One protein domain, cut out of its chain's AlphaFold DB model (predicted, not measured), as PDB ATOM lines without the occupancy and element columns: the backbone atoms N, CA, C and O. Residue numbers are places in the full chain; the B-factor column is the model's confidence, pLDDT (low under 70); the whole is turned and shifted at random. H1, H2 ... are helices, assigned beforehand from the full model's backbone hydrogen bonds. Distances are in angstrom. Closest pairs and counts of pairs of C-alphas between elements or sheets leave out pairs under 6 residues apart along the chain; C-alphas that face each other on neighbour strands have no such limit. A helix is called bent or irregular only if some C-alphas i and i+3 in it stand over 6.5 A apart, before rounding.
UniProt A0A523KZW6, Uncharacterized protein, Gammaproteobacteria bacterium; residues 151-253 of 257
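Overview. This is residues 151 to 253 of the 257 residues of an uncharacterized protein of Gammaproteobacteria bacterium (UniProt A0A523KZW6). The longest helix, H4, and H5, which folds back from its end, make a V, and H1 crosses from one arm of the V to the other. Short H2 folds back along H1, H3 folds along the first part of H4, and the loop residues 196 to 201 stick out. The printed part has 103 residues, with five named helices in the order H1 to H5 and no named strand; the class is all helix. It is compact, with a radius of gyration of the C-alphas of 14.6 A and spans of 48 by 33 by 22 A.

Along the chain. Find C-alpha 204 at (198.785, 215.981, 202.221); from there H4 runs 37.2 A to residue 230, with a kink of 27 degrees near residue 224. H4 is neither bent nor irregular, but only just: C-alphas 222 and 225 are 6.0 A apart. H5, residues 233 to 252, is 28.8 A long and ends at C-alpha 252, (193.543, 200.759, 222.733). H1, residues 152 to 170, is 26.3 A long and begins at C-alpha 152, (179.071, 204.867, 202.048). H2 is residues 177 to 182 and H3 residues 186 to 194.

Arrangement. H4 and H5 form a helical hairpin at a steep tilt of 39 degrees; their closest C-alphas, Ile 224 and Trp 236, are 4.0 A apart. H3 and H4 are a hairpin at a shallow 16 degrees, closest at Met 190 and Gly 210, 4.0 A between C-alphas. H1 is the hub. Residues 160 to 168 of H1 touch H5 at a steep 64 degrees, closest at the C-alphas of Asn 164 and Cys 247, 5.8 A. H1 only just touches H4, with 3 pairs of C-alphas within 8 A, closest Val 156 and Thr 218, 6.5 A. H3 and H5 are apart. Each O i to N i+4 pair is within hydrogen-bond range in H1, H2, H3 and H5, and 21 of 23 are in H4.

Size, cuts and confidence. The C-alphas farthest apart, Pro 200 and Gly 231, are 47.9 A from each other. The printed part has no cut and no long link. Look at residues 197 to 200 for pLDDT under 70; the mean of the printed part is 92.1.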
ATOM      1  N   PRO A 151     177.732 207.641 199.085       92.88
ATOM      2  CA  PRO A 151     176.702 207.080 199.961       92.88
ATOM      3  C   PRO A 151     177.258 206.255 201.131       92.88
ATOM      4  O   PRO A 151     176.616 206.165 202.178       92.88
ATOM      5  N   LEU A 152     178.452 205.667 200.988       95.19
ATOM      6  CA  LEU A 152     179.071 204.867 202.048       95.19
ATOM      7  C   LEU A 152     179.632 205.726 203.180       95.19
ATOM      8  O   LEU A 152     179.833 205.197 204.271       95.19
ATOM      9  N   TYR A 153     179.857 207.025 202.960       94.31
ATOM     10  CA  TYR A 153     180.458 207.905 203.960       94.31
ATOM     11  C   TYR A 153     179.691 207.861 205.288       94.31
ATOM     12  O   TYR A 153     180.242 207.435 206.299       94.31
ATOM     13  N   MET A 154     178.399 208.201 205.283       91.56
ATOM     14  CA  MET A 154     177.598 208.252 206.513       91.56
ATOM     15  C   MET A 154     177.374 206.875 207.145       91.56
ATOM     16  O   MET A 154     177.369 206.756 208.370       91.56
ATOM     17  N   ILE A 155     177.227 205.831 206.323       93.88
ATOM     18  CA  ILE A 155     177.040 204.453 206.798       93.88
ATOM     19  C   ILE A 155     178.288 203.994 207.553       93.88
ATOM     20  O   ILE A 155     178.199 203.542 208.694       93.88
ATOM     21  N   VAL A 156     179.460 204.159 206.940       95.12
ATOM     22  CA  VAL A 156     180.740 203.769 207.533       95.12
ATOM     23  C   VAL A 156     181.082 204.655 208.730       95.12
ATOM     24  O   VAL A 156     181.581 204.143 209.732       95.12
ATOM     25  N   TYR A 157     180.763 205.951 208.679       94.19
ATOM     26  CA  TYR A 157     180.944 206.875 209.799       94.19
ATOM     27  C   TYR A 157     180.159 206.398 211.030       94.19
ATOM     28  O   TYR A 157     180.733 206.199 212.103       94.19
ATOM     29  N   GLY A 158     178.858 206.134 210.863       94.06
ATOM     30  CA  GLY A 158     177.985 205.649 211.933       94.06
ATOM     31  C   GLY A 158     178.381 204.263 212.443       94.06
ATOM     32  O   GLY A 158     178.456 204.052 213.653       94.06
ATOM     33  N   LEU A 159     178.706 203.330 211.546       93.81
ATOM     34  CA  LEU A 159     179.169 201.997 211.930       93.81
ATOM     35  C   LEU A 159     180.471 202.061 212.730       93.81
ATOM     36  O   LEU A 159     180.590 201.407 213.764       93.81
ATOM     37  N   SER A 160     181.439 202.859 212.277       94.31
ATOM     38  CA  SER A 160     182.710 203.041 212.977       94.31
ATOM     39  C   SER A 160     182.480 203.598 214.380       94.31
ATOM     40  O   SER A 160     183.078 203.110 215.338       94.31
ATOM     41  N   TRP A 161     181.560 204.554 214.534       94.88
ATOM     42  CA  TRP A 161     181.175 205.074 215.845       94.88
ATOM     43  C   TRP A 161     180.554 203.998 216.748       94.88
ATOM     44  O   TRP A 161     181.004 203.820 217.882       94.88
ATOM     45  N   ILE A 162     179.576 203.239 216.238       95.62
ATOM     46  CA  ILE A 162     178.898 202.164 216.981       95.62
ATOM     47  C   ILE A 162     179.902 201.102 217.425       95.62
ATOM     48  O   ILE A 162     179.940 200.750 218.602       95.62
ATOM     49  N   LEU A 163     180.744 200.609 216.513       94.56
ATOM     50  CA  LEU A 163     181.730 199.577 216.827       94.56
ATOM     51  C   LEU A 163     182.730 200.070 217.873       94.56
ATOM     52  O   LEU A 163     182.981 199.366 218.849       94.56
ATOM     53  N   ASN A 164     183.249 201.292 217.736       93.69
ATOM     54  CA  ASN A 164     184.134 201.868 218.747       93.69
ATOM     55  C   ASN A 164     183.446 201.973 220.116       93.69
ATOM     56  O   ASN A 164     184.052 201.617 221.127       93.69
ATOM     57  N   ALA A 165     182.188 202.420 220.175       95.31
ATOM     58  CA  ALA A 165     181.434 202.483 221.426       95.31
ATOM     59  C   ALA A 165     181.235 201.088 222.045       95.31
ATOM     60  O   ALA A 165     181.492 200.899 223.235       95.31
ATOM     61  N   LEU A 166     180.854 200.093 221.241       95.94
ATOM     62  CA  LEU A 166     180.670 198.712 221.694       95.94
ATOM     63  C   LEU A 166     181.973 198.107 222.223       95.94
ATOM     64  O   LEU A 166     181.997 197.582 223.334       95.94
ATOM     65  N   PHE A 167     183.077 198.218 221.484       95.25
ATOM     66  CA  PHE A 167     184.355 197.658 221.926       95.25
ATOM     67  C   PHE A 167     184.885 198.345 223.176       95.25
ATOM     68  O   PHE A 167     185.380 197.663 224.069       95.25
ATOM     69  N   ARG A 168     184.730 199.669 223.295       94.25
ATOM     70  CA  ARG A 168     185.057 200.386 224.535       94.25
ATOM     71  C   ARG A 168     184.267 199.860 225.724       94.25
ATOM     72  O   ARG A 168     184.857 199.674 226.785       94.25
ATOM     73  N   LEU A 169     182.969 199.622 225.548       95.31
ATOM     74  CA  LEU A 169     182.115 199.061 226.589       95.31
ATOM     75  C   LEU A 169     182.596 197.661 227.001       95.31
ATOM     76  O   LEU A 169     182.769 197.413 228.191       95.31
ATOM     77  N   ILE A 170     182.886 196.789 226.028       94.88
ATOM     78  CA  ILE A 170     183.368 195.415 226.256       94.88
ATOM     79  C   ILE A 170     184.670 195.396 227.064       94.88
ATOM     80  O   ILE A 170     184.822 194.570 227.959       94.88
ATOM     81  N   ILE A 171     185.599 196.316 226.790       94.06
ATOM     82  CA  ILE A 171     186.890 196.371 227.494       94.06
ATOM     83  C   ILE A 171     186.878 197.258 228.753       94.06
ATOM     84  O   ILE A 171     187.938 197.618 229.264       94.06
ATOM     85  N   GLY A 172     185.700 197.673 229.230       93.12
ATOM     86  CA  GLY A 172     185.547 198.444 230.469       93.12
ATOM     87  C   GLY A 172     185.910 199.935 230.383       93.12
ATOM     88  O   GLY A 172     186.001 200.600 231.412       93.12
ATOM     89  N   LYS A 173     186.092 200.507 229.185       91.69
ATOM     90  CA  LYS A 173     186.378 201.943 228.978       91.69
ATOM     91  C   LYS A 173     185.094 202.775 228.816       91.69
ATOM     92  O   LYS A 173     184.857 203.368 227.758       91.69
ATOM     93  N   SER A 174     184.269 202.839 229.861       92.12
ATOM     94  CA  SER A 174     182.941 203.485 229.836       92.12
ATOM     95  C   SER A 174     182.933 205.002 230.089       92.12
ATOM     96  O   SER A 174     181.950 205.667 229.760       92.12
ATOM     97  N   SER A 175     184.010 205.585 230.625       91.38
ATOM     98  CA  SER A 175     184.088 207.035 230.836       91.38
ATOM     99  C   SER A 175     184.048 207.793 229.503       91.38
ATOM    100  O   SER A 175     184.764 207.456 228.553       91.38
ATOM    101  N   SER A 176     183.169 208.800 229.424       90.81
ATOM    102  CA  SER A 176     182.930 209.617 228.223       90.81
ATOM    103  C   SER A 176     182.718 208.788 226.947       90.81
ATOM    104  O   SER A 176     183.168 209.179 225.869       90.81
ATOM    105  N   LEU A 177     182.042 207.635 227.071       92.38
ATOM    106  CA  LEU A 177     181.958 206.585 226.048       92.38
ATOM    107  C   LEU A 177     181.703 207.116 224.633       92.38
ATOM    108  O   LEU A 177     182.463 206.816 223.716       92.38
ATOM    109  N   LEU A 178     180.645 207.914 224.469       91.81
ATOM    110  CA  LEU A 178     180.185 208.381 223.161       91.81
ATOM    111  C   LEU A 178     181.158 209.378 222.520       91.81
ATOM    112  O   LEU A 178     181.403 209.305 221.317       91.81
ATOM    113  N   LEU A 179     181.730 210.279 223.325       90.00
ATOM    114  CA  LEU A 179     182.704 211.271 222.868       90.00
ATOM    115  C   LEU A 179     184.035 210.603 222.502       90.00
ATOM    116  O   LEU A 179     184.635 210.891 221.472       90.00
ATOM    117  N   GLU A 180     184.489 209.656 223.316       91.38
ATOM    118  CA  GLU A 180     185.721 208.920 223.043       91.38
ATOM    119  C   GLU A 180     185.585 207.956 221.855       91.38
ATOM    120  O   GLU A 180     186.570 207.724 221.151       91.38
ATOM    121  N   ALA A 181     184.391 207.405 221.617       92.56
ATOM    122  CA  ALA A 181     184.085 206.648 220.404       92.56
ATOM    123  C   ALA A 181     184.071 207.553 219.163       92.56
ATOM    124  O   ALA A 181     184.606 207.167 218.127       92.56
ATOM    125  N   TYR A 182     183.523 208.767 219.285       90.75
ATOM    126  CA  TYR A 182     183.521 209.778 218.223       90.75
ATOM    127  C   TYR A 182     184.941 210.113 217.751       90.75
ATOM    128  O   TYR A 182     185.242 209.979 216.572       90.75
ATOM    129  N   HIS A 183     185.867 210.401 218.667       89.62
ATOM    130  CA  HIS A 183     187.264 210.715 218.321       89.62
ATOM    131  C   HIS A 183     188.084 209.538 217.744       89.62
ATOM    132  O   HIS A 183     189.297 209.657 217.578       89.62
ATOM    133  N   ARG A 184     187.464 208.375 217.509       90.81
ATOM    134  CA  ARG A 184     188.100 207.154 216.975       90.81
ATOM    135  C   ARG A 184     187.427 206.625 215.715       90.81
ATOM    136  O   ARG A 184     187.736 205.522 215.259       90.81
ATOM    137  N   ILE A 185     186.496 207.392 215.163       92.94
ATOM    138  CA  ILE A 185     185.918 207.105 213.858       92.94
ATOM    139  C   ILE A 185     187.050 207.181 212.828       92.94
ATOM    140  O   ILE A 185     187.837 208.124 212.829       92.94
ATOM    141  N   CYS A 186     187.133 206.201 211.927       91.88
ATOM    142  CA  CYS A 186     188.210 206.148 210.928       91.88
ATOM    143  C   CYS A 186     188.312 207.416 210.057       91.88
ATOM    144  O   CYS A 186     189.401 207.794 209.633       91.88
ATOM    145  N   TYR A 187     187.190 208.090 209.804       94.50
ATOM    146  CA  TYR A 187     187.146 209.356 209.076       94.50
ATOM    147  C   TYR A 187     187.580 210.555 209.926       94.50
ATOM    148  O   TYR A 187     188.216 211.468 209.408       94.50
ATOM    149  N   GLU A 188     187.317 210.546 211.231       93.19
ATOM    150  CA  GLU A 188     187.861 211.563 212.137       93.19
ATOM    151  C   GLU A 188     189.388 211.461 212.181       93.19
ATOM    152  O   GLU A 188     190.074 212.470 212.058       93.19
ATOM    153  N   ASP A 189     189.942 210.243 212.231       90.38
ATOM    154  CA  ASP A 189     191.394 210.031 212.160       90.38
ATOM    155  C   ASP A 189     192.000 210.642 210.893       90.38
ATOM    156  O   ASP A 189     192.963 211.405 210.970       90.38
ATOM    157  N   MET A 190     191.398 210.377 209.732       93.44
ATOM    158  CA  MET A 190     191.822 210.988 208.473       93.44
ATOM    159  C   MET A 190     191.725 212.522 208.507       93.44
ATOM    160  O   MET A 190     192.622 213.188 207.987       93.44
ATOM    161  N   ALA A 191     190.681 213.089 209.118       92.50
ATOM    162  CA  ALA A 191     190.512 214.536 209.236       92.50
ATOM    163  C   ALA A 191     191.579 215.170 210.139       92.50
ATOM    164  O   ALA A 191     192.261 216.093 209.697       92.50
ATOM    165  N   TYR A 192     191.815 214.630 211.341       90.62
ATOM    166  CA  TYR A 192     192.866 215.103 212.255       90.62
ATOM    167  C   TYR A 192     194.272 214.960 211.662       90.62
ATOM    168  O   TYR A 192     195.123 215.834 211.824       90.62
ATOM    169  N   TRP A 193     194.540 213.874 210.935       90.62
ATOM    170  CA  TRP A 193     195.833 213.683 210.275       90.62
ATOM    171  C   TRP A 193     196.014 214.665 209.118       90.62
ATOM    172  O   TRP A 193     197.090 215.246 208.954       90.62
ATOM    173  N   GLY A 194     194.956 214.867 208.332       87.25
ATOM    174  CA  GLY A 194     194.932 215.766 207.185       87.25
ATOM    175  C   GLY A 194     194.956 217.248 207.551       87.25
ATOM    176  O   GLY A 194     195.417 218.042 206.734       87.25
ATOM    177  N   GLY A 195     194.532 217.643 208.751       83.81
ATOM    178  CA  GLY A 195     194.511 219.044 209.162       83.81
ATOM    179  C   GLY A 195     194.059 219.263 210.605       83.81
ATOM    180  O   GLY A 195     193.316 218.473 211.180       83.81
ATOM    181  N   ALA A 196     194.503 220.378 211.186       71.06
ATOM    182  CA  ALA A 196     194.049 220.816 212.502       71.06
ATOM    183  C   ALA A 196     192.710 221.567 212.401       71.06
ATOM    184  O   ALA A 196     192.413 222.201 211.382       71.06
ATOM    185  N   LEU A 197     191.947 221.569 213.498       63.84
ATOM    186  CA  LEU A 197     190.673 222.293 213.627       63.84
ATOM    187  C   LEU A 197     190.804 223.807 213.357       63.84
ATOM    188  O   LEU A 197     189.835 224.446 212.961       63.84
ATOM    189  N   SER A 198     191.999 224.375 213.537       56.84
ATOM    190  CA  SER A 198     192.327 225.784 213.297       56.84
ATOM    191  C   SER A 198     193.630 225.921 212.492       56.84
ATOM    192  O   SER A 198     194.648 226.399 212.983       56.84
ATOM    193  N   GLY A 199     193.638 225.465 211.236       62.06
ATOM    194  CA  GLY A 199     194.818 225.584 210.367       62.06
ATOM    195  C   GLY A 199     194.485 225.730 208.876       62.06
ATOM    196  O   GLY A 199     193.579 225.035 208.401       62.06
ATOM    197  N   PRO A 200     195.224 226.582 208.123       68.12
ATOM    198  CA  PRO A 200     194.973 226.878 206.707       68.12
ATOM    199  C   PRO A 200     195.407 225.772 205.730       68.12
ATOM    200  O   PRO A 200     195.009 225.795 204.568       68.12
ATOM    201  N   ALA A 201     196.255 224.828 206.151       81.00
ATOM    202  CA  ALA A 201     196.933 223.914 205.235       81.00
ATOM    203  C   ALA A 201     196.585 222.446 205.499       81.00
ATOM    204  O   ALA A 201     196.742 221.954 206.615       81.00
ATOM    205  N   ILE A 202     196.197 221.740 204.433       84.81
ATOM    206  CA  ILE A 202     196.105 220.280 204.441       84.81
ATOM    207  C   ILE A 202     197.519 219.690 204.475       84.81
ATOM    208  O   ILE A 202     198.368 219.996 203.631       84.81
ATOM    209  N   ARG A 203     197.759 218.780 205.416       90.19
ATOM    210  CA  ARG A 203     198.966 217.955 205.506       90.19
ATOM    211  C   ARG A 203     198.838 216.759 204.567       90.19
ATOM    212  O   ARG A 203     198.559 215.648 205.006       90.19
ATOM    213  N   TRP A 204     199.057 216.974 203.272       86.50
ATOM    214  CA  TRP A 204     198.785 215.981 202.221       86.50
ATOM    215  C   TRP A 204     199.374 214.584 202.467       86.50
ATOM    216  O   TRP A 204     198.689 213.598 202.232       86.50
ATOM    217  N   GLY A 205     200.598 214.466 202.993       88.75
ATOM    218  CA  GLY A 205     201.174 213.150 203.308       88.75
ATOM    219  C   GLY A 205     200.371 212.382 204.368       88.75
ATOM    220  O   GLY A 205     200.070 211.203 204.199       88.75
ATOM    221  N   ALA A 206     199.961 213.072 205.433       89.56
ATOM    222  CA  ALA A 206     199.142 212.498 206.497       89.56
ATOM    223  C   ALA A 206     197.688 212.277 206.042       89.56
ATOM    224  O   ALA A 206     197.082 211.267 206.392       89.56
ATOM    225  N   TRP A 207     197.171 213.163 205.185       91.12
ATOM    226  CA  TRP A 207     195.887 212.996 204.504       91.12
ATOM    227  C   TRP A 207     195.848 211.694 203.695       91.12
ATOM    228  O   TRP A 207     194.900 210.929 203.826       91.12
ATOM    229  N   VAL A 208     196.889 211.405 202.903       92.12
ATOM    230  CA  VAL A 208     196.980 210.179 202.088       92.12
ATOM    231  C   VAL A 208     197.040 208.933 202.971       92.12
ATOM    232  O   VAL A 208     196.352 207.952 202.696       92.12
ATOM    233  N   GLY A 209     197.811 208.974 204.062       91.62
ATOM    234  CA  GLY A 209     197.836 207.885 205.043       91.62
ATOM    235  C   GLY A 209     196.458 207.631 205.663       91.62
ATOM    236  O   GLY A 209     195.996 206.490 205.701       91.62
ATOM    237  N   GLY A 210     195.773 208.699 206.081       92.12
ATOM    238  CA  GLY A 210     194.410 208.631 206.604       92.12
ATOM    239  C   GLY A 210     193.417 208.096 205.572       92.12
ATOM    240  O   GLY A 210     192.616 207.225 205.892       92.12
ATOM    241  N   PHE A 211     193.529 208.536 204.316       93.94
ATOM    242  CA  PHE A 211     192.710 208.057 203.205       93.94
ATOM    243  C   PHE A 211     192.810 206.539 203.033       93.94
ATOM    244  O   PHE A 211     191.780 205.870 202.998       93.94
ATOM    245  N   PHE A 212     194.021 205.976 202.962       95.38
ATOM    246  CA  PHE A 212     194.184 204.528 202.807       95.38
ATOM    247  C   PHE A 212     193.672 203.748 204.018       95.38
ATOM    248  O   PHE A 212     193.129 202.656 203.854       95.38
ATOM    249  N   LEU A 213     193.783 204.315 205.219       92.38
ATOM    250  CA  LEU A 213     193.237 203.708 206.428       92.38
ATOM    251  C   LEU A 213     191.700 203.685 206.412       92.38
ATOM    252  O   LEU A 213     191.092 202.644 206.669       92.38
ATOM    253  N   SER A 214     191.063 204.803 206.055       94.81
ATOM    254  CA  SER A 214     189.607 204.883 205.896       94.81
ATOM    255  C   SER A 214     189.108 204.011 204.737       94.81
ATOM    256  O   SER A 214     188.050 203.384 204.838       94.81
ATOM    257  N   LEU A 215     189.882 203.918 203.651       96.19
ATOM    258  CA  LEU A 215     189.597 203.032 202.525       96.19
ATOM    259  C   LEU A 215     189.647 201.568 202.954       96.19
ATOM    260  O   LEU A 215     188.713 200.830 202.657       96.19
ATOM    261  N   LEU A 216     190.679 201.159 203.694       95.62
ATOM    262  CA  LEU A 216     190.781 199.805 204.234       95.62
ATOM    263  C   LEU A 216     189.571 199.470 205.111       95.62
ATOM    264  O   LEU A 216     188.954 198.426 204.917       95.62
ATOM    265  N   PHE A 217     189.188 200.366 206.026       95.75
ATOM    266  CA  PHE A 217     188.003 200.169 206.867       95.75
ATOM    267  C   PHE A 217     186.729 200.000 206.024       95.75
ATOM    268  O   PHE A 217     185.943 199.080 206.249       95.75
ATOM    269  N   THR A 218     186.549 200.852 205.013       96.88
ATOM    270  CA  THR A 218     185.399 200.792 204.099       96.88
ATOM    271  C   THR A 218     185.379 199.495 203.295       96.88
ATOM    272  O   THR A 218     184.331 198.865 203.177       96.88
ATOM    273  N   VAL A 219     186.529 199.057 202.778       97.00
ATOM    274  CA  VAL A 219     186.658 197.791 202.046       97.00
ATOM    275  C   VAL A 219     186.296 196.624 202.955       97.00
ATOM    276  O   VAL A 219     185.450 195.821 202.578       97.00
ATOM    277  N   LEU A 220     186.854 196.553 204.166       97.31
ATOM    278  CA  LEU A 220     186.543 195.491 205.127       97.31
ATOM    279  C   LEU A 220     185.044 195.419 205.436       97.31
ATOM    280  O   LEU A 220     184.483 194.325 205.483       97.31
ATOM    281  N   PHE A 221     184.384 196.572 205.566       96.62
ATOM    282  CA  PHE A 221     182.933 196.641 205.701       96.62
ATOM    283  C   PHE A 221     182.197 196.099 204.473       96.62
ATOM    284  O   PHE A 221     181.297 195.280 204.628       96.62
ATOM    285  N   VAL A 222     182.585 196.504 203.263       96.88
ATOM    286  CA  VAL A 222     181.931 196.096 202.007       96.88
ATOM    287  C   VAL A 222     182.161 194.614 201.674       96.88
ATOM    288  O   VAL A 222     181.276 193.971 201.107       96.88
ATOM    289  N   LEU A 223     183.296 194.029 202.069       97.62
ATOM    290  CA  LEU A 223     183.566 192.600 201.874       97.62
ATOM    291  C   LEU A 223     182.542 191.712 202.594       97.62
ATOM    292  O   LEU A 223     182.237 190.629 202.105       97.62
ATOM    293  N   ILE A 224     181.975 192.154 203.719       97.44
ATOM    294  CA  ILE A 224     181.006 191.360 204.486       97.44
ATOM    295  C   ILE A 224     179.741 191.050 203.664       97.44
ATOM    296  O   ILE A 224     179.497 189.871 203.391       97.44
ATOM    297  N   PRO A 225     178.943 192.040 203.215       96.81
ATOM    298  CA  PRO A 225     177.753 191.764 202.420       96.81
ATOM    299  C   PRO A 225     178.085 191.107 201.075       96.81
ATOM    300  O   PRO A 225     177.315 190.258 200.634       96.81
ATOM    301  N   ILE A 226     179.229 191.417 200.448       96.56
ATOM    302  CA  ILE A 226     179.652 190.753 199.201       96.56
ATOM    303  C   ILE A 226     179.912 189.264 199.435       96.56
ATOM    304  O   ILE A 226     179.392 188.426 198.700       96.56
ATOM    305  N   GLY A 227     180.699 188.913 200.454       97.38
ATOM    306  CA  GLY A 227     181.016 187.521 200.768       97.38
ATOM    307  C   GLY A 227     179.775 186.717 201.150       97.38
ATOM    308  O   GLY A 227     179.649 185.566 200.745       97.38
ATOM    309  N   ILE A 228     178.831 187.330 201.873       97.25
ATOM    310  CA  ILE A 228     177.538 186.709 202.195       97.25
ATOM    311  C   ILE A 228     176.709 186.494 200.923       97.25
ATOM    312  O   ILE A 228     176.262 185.378 200.675       97.25
ATOM    313  N   ALA A 229     176.539 187.526 200.092       96.94
ATOM    314  CA  ALA A 229     175.717 187.458 198.882       96.94
ATOM    315  C   ALA A 229     176.263 186.476 197.830       96.94
ATOM    316  O   ALA A 229     175.497 185.895 197.069       96.94
ATOM    317  N   THR A 230     177.582 186.286 197.793       97.50
ATOM    318  CA  THR A 230     178.261 185.380 196.851       97.50
ATOM    319  C   THR A 230     178.504 183.977 197.413       97.50
ATOM    320  O   THR A 230     178.966 183.106 196.681       97.50
ATOM    321  N   GLY A 231     178.235 183.741 198.702       97.19
ATOM    322  CA  GLY A 231     178.551 182.477 199.379       97.19
ATOM    323  C   GLY A 231     180.053 182.226 199.591       97.19
ATOM    324  O   GLY A 231     180.449 181.130 199.989       97.19
ATOM    325  N   ILE A 232     180.917 183.217 199.349       97.75
ATOM    326  CA  ILE A 232     182.370 183.081 199.497       97.75
ATOM    327  C   ILE A 232     182.751 183.348 200.958       97.75
ATOM    328  O   ILE A 232     183.081 184.472 201.346       97.75
ATOM    329  N   HIS A 233     182.723 182.301 201.786       97.56
ATOM    330  CA  HIS A 233     182.960 182.421 203.232       97.56
ATOM    331  C   HIS A 233     184.251 183.149 203.634       97.56
ATOM    332  O   HIS A 233     184.176 184.035 204.491       97.56
ATOM    333  N   PRO A 234     185.420 182.864 203.021       97.88
ATOM    334  CA  PRO A 234     186.653 183.561 203.380       97.88
ATOM    335  C   PRO A 234     186.553 185.088 203.261       97.88
ATOM    336  O   PRO A 234     187.156 185.801 204.058       97.88
ATOM    337  N   VAL A 235     185.760 185.604 202.315       97.25
ATOM    338  CA  VAL A 235     185.646 187.046 202.049       97.25
ATOM    339  C   VAL A 235     184.971 187.779 203.210       97.25
ATOM    340  O   VAL A 235     185.527 188.751 203.728       97.25
ATOM    341  N   TRP A 236     183.805 187.310 203.669       97.12
ATOM    342  CA  TRP A 236     183.104 187.989 204.763       97.12
ATOM    343  C   TRP A 236     183.761 187.738 206.127       97.12
ATOM    344  O   TRP A 236     183.687 188.605 207.002       97.12
ATOM    345  N   ILE A 237     184.457 186.608 206.305       97.81
ATOM    346  CA  ILE A 237     185.272 186.336 207.501       97.81
ATOM    347  C   ILE A 237     186.430 187.335 207.599       97.81
ATOM    348  O   ILE A 237     186.610 187.951 208.650       97.81
ATOM    349  N   VAL A 238     187.182 187.547 206.511       98.06
ATOM    350  CA  VAL A 238     188.282 188.528 206.473       98.06
ATOM    351  C   VAL A 238     187.770 189.938 206.759       98.06
ATOM    352  O   VAL A 238     188.354 190.633 207.592       98.06
ATOM    353  N   GLY A 239     186.660 190.342 206.133       96.88
ATOM    354  CA  GLY A 239     186.023 191.635 206.407       96.88
ATOM    355  C   GLY A 239     185.667 191.808 207.888       96.88
ATOM    356  O   GLY A 239     186.028 192.807 208.509       96.88
ATOM    357  N   SER A 240     185.040 190.788 208.481       97.00
ATOM    358  CA  SER A 240     184.605 190.805 209.883       97.00
ATOM    359  C   SER A 240     185.783 190.873 210.857       97.00
ATOM    360  O   SER A 240     185.823 191.757 211.714       97.00
ATOM    361  N   ILE A 241     186.771 189.981 210.711       97.19
ATOM    362  CA  ILE A 241     187.967 189.956 211.567       97.19
ATOM    363  C   ILE A 241     188.736 191.271 211.433       97.19
ATOM    364  O   ILE A 241     189.139 191.848 212.443       97.19
ATOM    365  N   GLY A 242     188.898 191.783 210.212       96.44
ATOM    366  CA  GLY A 242     189.600 193.040 209.972       96.44
ATOM    367  C   GLY A 242     188.945 194.231 210.673       96.44
ATOM    368  O   GLY A 242     189.650 195.011 211.315       96.44
ATOM    369  N   LEU A 243     187.612 194.361 210.619       95.50
ATOM    370  CA  LEU A 243     186.896 195.428 211.330       95.50
ATOM    371  C   LEU A 243     187.062 195.325 212.851       95.50
ATOM    372  O   LEU A 243     187.286 196.342 213.510       95.50
ATOM    373  N   VAL A 244     186.975 194.111 213.403       94.94
ATOM    374  CA  VAL A 244     187.173 193.859 214.840       94.94
ATOM    375  C   VAL A 244     188.580 194.275 215.257       94.94
ATOM    376  O   VAL A 244     188.737 195.063 216.189       94.94
ATOM    377  N   VAL A 245     189.600 193.795 214.542       95.00
ATOM    378  CA  VAL A 245     191.005 194.118 214.822       95.00
ATOM    379  C   VAL A 245     191.238 195.622 214.730       95.00
ATOM    380  O   VAL A 245     191.812 196.197 215.654       95.00
ATOM    381  N   TYR A 246     190.745 196.279 213.675       93.81
ATOM    382  CA  TYR A 246     190.853 197.729 213.530       93.81
ATOM    383  C   TYR A 246     190.271 198.463 214.742       93.81
ATOM    384  O   TYR A 246     190.941 199.305 215.344       93.81
ATOM    385  N   CYS A 247     189.030 198.141 215.123       92.69
ATOM    386  CA  CYS A 247     188.352 198.842 216.209       92.69
ATOM    387  C   CYS A 247     189.043 198.593 217.552       92.69
ATOM    388  O   CYS A 247     189.231 199.534 218.318       92.69
ATOM    389  N   LEU A 248     189.486 197.362 217.828       92.69
ATOM    390  CA  LEU A 248     190.242 197.048 219.042       92.69
ATOM    391  C   LEU A 248     191.546 197.845 219.113       92.69
ATOM    392  O   LEU A 248     191.817 198.474 220.136       92.69
ATOM    393  N   VAL A 249     192.318 197.888 218.023       92.62
ATOM    394  CA  VAL A 249     193.539 198.703 217.951       92.62
ATOM    395  C   VAL A 249     193.207 200.165 218.244       92.62
ATOM    396  O   VAL A 249     193.805 200.754 219.145       92.62
ATOM    397  N   ARG A 250     192.207 200.748 217.572       90.00
ATOM    398  CA  ARG A 250     191.835 202.160 217.774       90.00
ATOM    399  C   ARG A 250     191.361 202.465 219.189       90.00
ATOM    400  O   ARG A 250     191.754 203.485 219.759       90.00
ATOM    401  N   VAL A 251     190.587 201.573 219.796       88.62
ATOM    402  CA  VAL A 251     190.131 201.690 221.188       88.62
ATOM    403  C   VAL A 251     191.293 201.628 222.194       88.62
ATOM    404  O   VAL A 251     191.230 202.258 223.261       88.62
ATOM    405  N   LEU A 252     192.359 200.892 221.880       89.81
ATOM    406  CA  LEU A 252     193.543 200.759 222.733       89.81
ATOM    407  C   LEU A 252     194.555 201.893 222.534       89.81
ATOM    408  O   LEU A 252     195.214 202.285 223.494       89.81
ATOM    409  N   THR A 253     194.630 202.463 221.336       88.62
ATOM    410  CA  THR A 253     195.535 203.577 221.018       88.62
ATOM    411  C   THR A 253     194.990 204.958 221.433       88.62
ATOM    412  O   THR A 253     193.778 205.131 221.638       88.62
TER     413      THR A 253